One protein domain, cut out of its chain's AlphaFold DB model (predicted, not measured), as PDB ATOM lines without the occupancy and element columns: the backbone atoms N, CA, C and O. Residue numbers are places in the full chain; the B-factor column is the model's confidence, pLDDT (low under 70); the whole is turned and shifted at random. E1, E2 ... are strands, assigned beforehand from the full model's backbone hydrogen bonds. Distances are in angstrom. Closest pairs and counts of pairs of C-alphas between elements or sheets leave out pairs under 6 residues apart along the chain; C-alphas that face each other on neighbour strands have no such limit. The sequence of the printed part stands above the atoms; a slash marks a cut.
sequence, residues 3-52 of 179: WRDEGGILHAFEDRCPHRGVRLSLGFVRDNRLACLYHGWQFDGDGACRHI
ATOM      1  N   TRP A   3     300.381 416.646 638.610       97.19
ATOM      2  CA  TRP A   3     299.719 416.899 637.333       97.19
ATOM      3  C   TRP A   3     299.262 415.590 636.702       97.19
ATOM      4  O   TRP A   3     299.777 414.520 637.029       97.19
ATOM      5  N   ARG A   4     298.277 415.676 635.811       96.56
ATOM      6  CA  ARG A   4     297.880 414.552 634.965       96.56
ATOM      7  C   ARG A   4     298.228 414.855 633.531       96.56
ATOM      8  O   ARG A   4     298.028 415.981 633.078       96.56
ATOM      9  N   ASP A   5     298.745 413.851 632.850       95.19
ATOM     10  CA  ASP A   5     298.922 413.926 631.412       95.19
ATOM     11  C   ASP A   5     297.571 413.793 630.684       95.19
ATOM     12  O   ASP A   5     296.517 413.655 631.314       95.19
ATOM     13  N   GLU A   6     297.568 413.888 629.356       93.12
ATOM     14  CA  GLU A   6     296.329 413.837 628.567       93.12
ATOM     15  C   GLU A   6     295.655 412.457 628.630       93.12
ATOM     16  O   GLU A   6     294.446 412.351 628.430       93.12
ATOM     17  N   GLY A   7     296.411 411.408 628.972       92.75
ATOM     18  CA  GLY A   7     295.896 410.068 629.253       92.75
ATOM     19  C   GLY A   7     295.325 409.904 630.666       92.75
ATOM     20  O   GLY A   7     294.822 408.831 631.000       92.75
ATOM     21  N   GLY A   8     295.394 410.938 631.510       92.62
ATOM     22  CA  GLY A   8     294.938 410.905 632.900       92.62
ATOM     23  C   GLY A   8     295.928 410.257 633.874       92.62
ATOM     24  O   GLY A   8     295.601 410.120 635.062       92.62
ATOM     25  N   ILE A   9     297.129 409.885 633.414       94.50
ATOM     26  CA  ILE A   9     298.168 409.300 634.266       94.50
ATOM     27  C   ILE A   9     298.677 410.386 635.208       94.50
ATOM     28  O   ILE A   9     299.000 411.499 634.795       94.50
ATOM     29  N   LEU A  10     298.709 410.056 636.496       95.94
ATOM     30  CA  LEU A  10     299.152 410.954 637.550       95.94
ATOM     31  C   LEU A  10     300.676 410.958 637.664       95.94
ATOM     32  O   LEU A  10     301.297 409.908 637.806       95.94
ATOM     33  N   HIS A  11     301.243 412.158 637.706       96.38
ATOM     34  CA  HIS A  11     302.671 412.406 637.848       96.38
ATOM     35  C   HIS A  11     302.929 413.342 639.032       96.38
ATOM     36  O   HIS A  11     302.144 414.257 639.308       96.38
ATOM     37  N   ALA A  12     304.050 413.139 639.724       96.31
ATOM     38  CA  ALA A  12     304.468 413.964 640.853       96.31
ATOM     39  C   ALA A  12     305.914 414.430 640.676       96.31
ATOM     40  O   ALA A  12     306.842 413.625 640.705       96.31
ATOM     41  N   PHE A  13     306.106 415.737 640.494       96.25
ATOM     42  CA  PHE A  13     307.423 416.345 640.284       96.25
ATOM     43  C   PHE A  13     307.826 417.217 641.463       96.25
ATOM     44  O   PHE A  13     306.973 417.769 642.164       96.25
ATOM     45  N   GLU A  14     309.126 417.434 641.627       95.94
ATOM     46  CA  GLU A  14     309.616 418.574 642.395       95.94
ATOM     47  C   GLU A  14     309.037 419.851 641.787       95.94
ATOM     48  O   GLU A  14     309.014 420.025 640.566       95.94
ATOM     49  N   ASP A  15     308.534 420.756 642.629       97.50
ATOM     50  CA  ASP A  15     307.940 422.004 642.151       97.50
ATOM     51  C   ASP A  15     309.008 423.046 641.786       97.50
ATOM     52  O   ASP A  15     309.026 424.169 642.288       97.50
ATOM     53  N   ARG A  16     309.945 422.644 640.926       98.00
ATOM     54  CA  ARG A  16     311.124 423.422 640.571       98.00
ATOM     55  C   ARG A  16     311.577 423.091 639.155       98.00
ATOM     56  O   ARG A  16     311.948 421.964 638.835       98.00
ATOM     57  N   CYS A  17     311.592 424.098 638.288       98.38
ATOM     58  CA  CYS A  17     312.133 423.957 636.944       98.38
ATOM     59  C   CYS A  17     313.673 423.894 637.004       98.38
ATOM     60  O   CYS A  17     314.285 424.833 637.522       98.38
ATOM     61  N   PRO A  18     314.332 422.873 636.422       97.94
ATOM     62  CA  PRO A  18     315.793 422.746 636.459       97.94
ATOM     63  C   PRO A  18     316.532 423.857 635.694       97.94
ATOM     64  O   PRO A  18     317.733 424.013 635.869       97.94
ATOM     65  N   HIS A  19     315.836 424.658 634.876       97.56
ATOM     66  CA  HIS A  19     316.438 425.785 634.161       97.56
ATOM     67  C   HIS A  19     316.787 426.954 635.100       97.56
ATOM     68  O   HIS A  19     317.943 427.357 635.180       97.56
ATOM     69  N   ARG A  20     315.791 427.530 635.791       97.69
ATOM     70  CA  ARG A  20     315.968 428.719 636.658       97.69
ATOM     71  C   ARG A  20     315.159 428.673 637.955       97.69
ATOM     72  O   ARG A  20     314.895 429.704 638.556       97.69
ATOM     73  N   GLY A  21     314.726 427.488 638.373       97.81
ATOM     74  CA  GLY A  21     314.087 427.277 639.669       97.81
ATOM     75  C   GLY A  21     312.646 427.776 639.803       97.81
ATOM     76  O   GLY A  21     312.092 427.680 640.890       97.81
ATOM     77  N   VAL A  22     312.015 428.283 638.738       98.12
ATOM     78  CA  VAL A  22     310.597 428.684 638.783       98.12
ATOM     79  C   VAL A  22     309.723 427.476 639.105       98.12
ATOM     80  O   VAL A  22     309.959 426.386 638.580       98.12
ATOM     81  N   ARG A  23     308.708 427.687 639.948       98.44
ATOM     82  CA  ARG A  23     307.718 426.668 640.299       98.44
ATOM     83  C   ARG A  23     307.021 426.143 639.049       98.44
ATOM     84  O   ARG A  23     306.444 426.915 638.282       98.44
ATOM     85  N   LEU A  24     307.081 424.831 638.849       98.44
ATOM     86  CA  LEU A  24     306.411 424.165 637.736       98.44
ATOM     87  C   LEU A  24     304.885 424.188 637.900       98.44
ATOM     88  O   LEU A  24     304.181 424.126 636.900       98.44
ATOM     89  N   SER A  25     304.375 424.347 639.126       98.12
ATOM     90  CA  SER A  25     302.950 424.510 639.471       98.12
ATOM     91  C   SER A  25     302.301 425.752 638.887       98.12
ATOM     92  O   SER A  25     301.082 425.807 638.788       98.12
ATOM     93  N   LEU A  26     303.103 426.720 638.445       98.06
ATOM     94  CA  LEU A  26     302.620 427.880 637.699       98.06
ATOM     95  C   LEU A  26     302.456 427.591 636.199       98.06
ATOM     96  O   LEU A  26     301.938 428.428 635.469       98.06
ATOM     97  N   GLY A  27     302.959 426.448 635.730       97.06
ATOM     98  CA  GLY A  27     302.891 426.007 634.345       97.06
ATOM     99  C   GLY A  27     301.538 425.417 633.953       97.06
ATOM    100  O   GLY A  27     300.528 425.595 634.626       97.06
ATOM    101  N   PHE A  28     301.531 424.695 632.837       97.25
ATOM    102  CA  PHE A  28     300.339 424.028 632.317       97.25
ATOM    103  C   PHE A  28     300.713 422.788 631.509       97.25
ATOM    104  O   PHE A  28     301.838 422.660 631.020       97.25
ATOM    105  N   VAL A  29     299.761 421.870 631.372       97.19
ATOM    106  CA  VAL A  29     299.919 420.681 630.532       97.19
ATOM    107  C   VAL A  29     299.654 421.062 629.080       97.19
ATOM    108  O   VAL A  29     298.683 421.756 628.780       97.19
ATOM    109  N   ARG A  30     300.543 420.641 628.186       93.75
ATOM    110  CA  ARG A  30     300.458 420.853 626.745       93.75
ATOM    111  C   ARG A  30     301.177 419.721 626.025       93.75
ATOM    112  O   ARG A  30     302.323 419.431 626.358       93.75
ATOM    113  N   ASP A  31     300.530 419.139 625.020       92.62
ATOM    114  CA  ASP A  31     301.105 418.089 624.174       92.62
ATOM    115  C   ASP A  31     301.626 416.907 625.024       92.62
ATOM    116  O   ASP A  31     302.765 416.450 624.875       92.62
ATOM    117  N   ASN A  32     300.803 416.464 625.983       96.75
ATOM    118  CA  ASN A  32     301.112 415.413 626.962       96.75
ATOM    119  C   ASN A  32     302.373 415.668 627.826       96.75
ATOM    120  O   ASN A  32     303.045 414.735 628.275       96.75
ATOM    121  N   ARG A  33     302.740 416.940 628.031       97.44
ATOM    122  CA  ARG A  33     303.924 417.373 628.789       97.44
ATOM    123  C   ARG A  33     303.594 418.545 629.695       97.44
ATOM    124  O   ARG A  33     302.733 419.361 629.389       97.44
ATOM    125  N   LEU A  34     304.343 418.691 630.777       98.31
ATOM    126  CA  LEU A  34     304.254 419.851 631.651       98.31
ATOM    127  C   LEU A  34     305.178 420.969 631.152       98.31
ATOM    128  O   LEU A  34     306.402 420.824 631.156       98.31
ATOM    129  N   ALA A  35     304.596 422.093 630.741       98.31
ATOM    130  CA  ALA A  35     305.310 423.277 630.279       98.31
ATOM    131  C   ALA A  35     305.525 424.278 631.424       98.31
ATOM    132  O   ALA A  35     304.578 424.734 632.062       98.31
ATOM    133  N   CYS A  36     306.778 424.664 631.663       98.50
ATOM    134  CA  CYS A  36     307.125 425.709 632.624       98.50
ATOM    135  C   CYS A  36     306.664 427.090 632.130       98.50
ATOM    136  O   CYS A  36     307.031 427.493 631.027       98.50
ATOM    137  N   LEU A  37     305.957 427.858 632.967       98.06
ATOM    138  CA  LEU A  37     305.422 429.177 632.592       98.06
ATOM    139  C   LEU A  37     306.500 430.195 632.187       98.06
ATOM    140  O   LEU A  37     306.213 431.124 631.445       98.06
ATOM    141  N   TYR A  38     307.741 430.036 632.659       98.12
ATOM    142  CA  TYR A  38     308.769 431.048 632.429       98.12
ATOM    143  C   TYR A  38     309.282 431.062 630.981       98.12
ATOM    144  O   TYR A  38     309.136 432.050 630.275       98.12
ATOM    145  N   HIS A  39     309.888 429.963 630.531       98.06
ATOM    146  CA  HIS A  39     310.487 429.866 629.189       98.06
ATOM    147  C   HIS A  39     309.878 428.735 628.353       98.06
ATOM    148  O   HIS A  39     310.440 428.350 627.330       98.06
ATOM    149  N   GLY A  40     308.781 428.137 628.825       97.88
ATOM    150  CA  GLY A  40     308.066 427.078 628.122       97.88
ATOM    151  C   GLY A  40     308.832 425.764 627.979       97.88
ATOM    152  O   GLY A  40     308.458 424.961 627.133       97.88
ATOM    153  N   TRP A  41     309.895 425.525 628.762       98.38
ATOM    154  CA  TRP A  41     310.563 424.216 628.775       98.38
ATOM    155  C   TRP A  41     309.547 423.144 629.157       98.38
ATOM    156  O   TRP A  41     308.846 423.303 630.160       98.38
ATOM    157  N   GLN A  42     309.466 422.087 628.354       98.25
ATOM    158  CA  GLN A  42     308.459 421.040 628.506       98.25
ATOM    159  C   GLN A  42     309.087 419.744 628.996       98.25
ATOM    160  O   GLN A  42     310.073 419.280 628.414       98.25
ATOM    161  N   PHE A  43     308.480 419.142 630.012       98.50
ATOM    162  CA  PHE A  43     308.918 417.894 630.629       98.50
ATOM    163  C   PHE A  43     307.844 416.818 630.440       98.50
ATOM    164  O   PHE A  43     306.664 417.095 630.645       98.50
ATOM    165  N   ASP A  44     308.230 415.618 630.013       97.75
ATOM    166  CA  ASP A  44     307.304 414.476 629.955       97.75
ATOM    167  C   ASP A  44     307.106 413.827 631.331       97.75
ATOM    168  O   ASP A  44     307.721 414.268 632.296       97.75
ATOM    169  N   GLY A  45     306.268 412.786 631.418       96.88
ATOM    170  CA  GLY A  45     305.976 412.047 632.658       96.88
ATOM    171  C   GLY A  45     307.204 411.459 633.365       96.88
ATOM    172  O   GLY A  45     307.256 411.431 634.591       96.88
ATOM    173  N   ASP A  46     308.250 411.109 632.613       96.38
ATOM    174  CA  ASP A  46     309.529 410.654 633.174       96.38
ATOM    175  C   ASP A  46     310.392 411.824 633.694       96.38
ATOM    176  O   ASP A  46     311.524 411.637 634.154       96.38
ATOM    177  N   GLY A  47     309.898 413.056 633.590       97.38
ATOM    178  CA  GLY A  47     310.562 414.277 634.020       97.38
ATOM    179  C   GLY A  47     311.654 414.757 633.067       97.38
ATOM    180  O   GLY A  47     312.380 415.692 633.402       97.38
ATOM    181  N   ALA A  48     311.817 414.156 631.887       98.00
ATOM    182  CA  ALA A  48     312.854 414.542 630.938       98.00
ATOM    183  C   ALA A  48     312.438 415.785 630.146       98.00
ATOM    184  O   ALA A  48     311.317 415.863 629.645       98.00
ATOM    185  N   CYS A  49     313.352 416.741 629.958       98.38
ATOM    186  CA  CYS A  49     313.096 417.872 629.070       98.38
ATOM    187  C   CYS A  49     312.985 417.381 627.621       98.38
ATOM    188  O   CYS A  49     313.916 416.782 627.078       98.38
ATOM    189  N   ARG A  50     311.841 417.628 626.985       97.62
ATOM    190  CA  ARG A  50     311.564 417.202 625.605       97.62
ATOM    191  C   ARG A  50     311.491 418.345 624.618       97.62
ATOM    192  O   ARG A  50     311.609 418.104 623.419       97.62
ATOM    193  N   HIS A  51     311.297 419.568 625.096       97.88
ATOM    194  CA  HIS A  51     311.193 420.719 624.218       97.88
ATOM    195  C   HIS A  51     311.662 422.000 624.904       97.88
ATOM    196  O   HIS A  51     311.294 422.278 626.046       97.88
ATOM    197  N   ILE A  52     312.460 422.783 624.178       98.00
ATOM    198  CA  ILE A  52     312.924 424.115 624.566       98.00
ATOM    199  C   ILE A  52     312.457 425.080 623.467       98.00
ATOM    200  O   ILE A  52     313.052 425.076 622.389       98.00
TER     201      ILE A  52
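This is residues 3 to 52 of the 179 residues of the protein "Rieske domain-containing protein" of Swaminathania salitolerans (UniProt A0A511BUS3). Little regular structure: a loop-rich fold in which the small hairpin E2-E3 and, beyond E3, the short stretch 42 to 43 and E4 make a row of short antiparallel pairings, while E1 pairs with residues 3 to 4 in a separate loop. The printed part has 50 residues, no named helix and four strands, E1 to E4 in chain order, with 12 residues in them; the class is all strand. It is compact, radius of gyration of the C-alphas 9.6 A, spanning 28 by 19 by 16 A, only just elongated.

E1 is residues 10 to 12, 6.9 A long, from C-alpha 10 at (299.152, 410.954, 637.550). E2 is residues 28 to 30, 6.4 A; E3, 33 to 35, 6.2 A; E4, 49 to 51, 5.9 A, ending at C-alpha 51 (311.193, 420.719, 624.218).

E1 is apart from E2, E3 and E4. The hairpin E2 and E3 is antiparallel at 132 degrees; N 30 and O 33 are 2.8 A apart, within hydrogen-bond range. E3 and E4 are near each other, closest C-alphas 8.3 A.

Gly 7 and Arg 20 have the C-alphas farthest apart, 28.4 A. The links E1 to E2 and E3 to E4 are long. The printed part has no cut; no printed residue is under 70 in pLDDT.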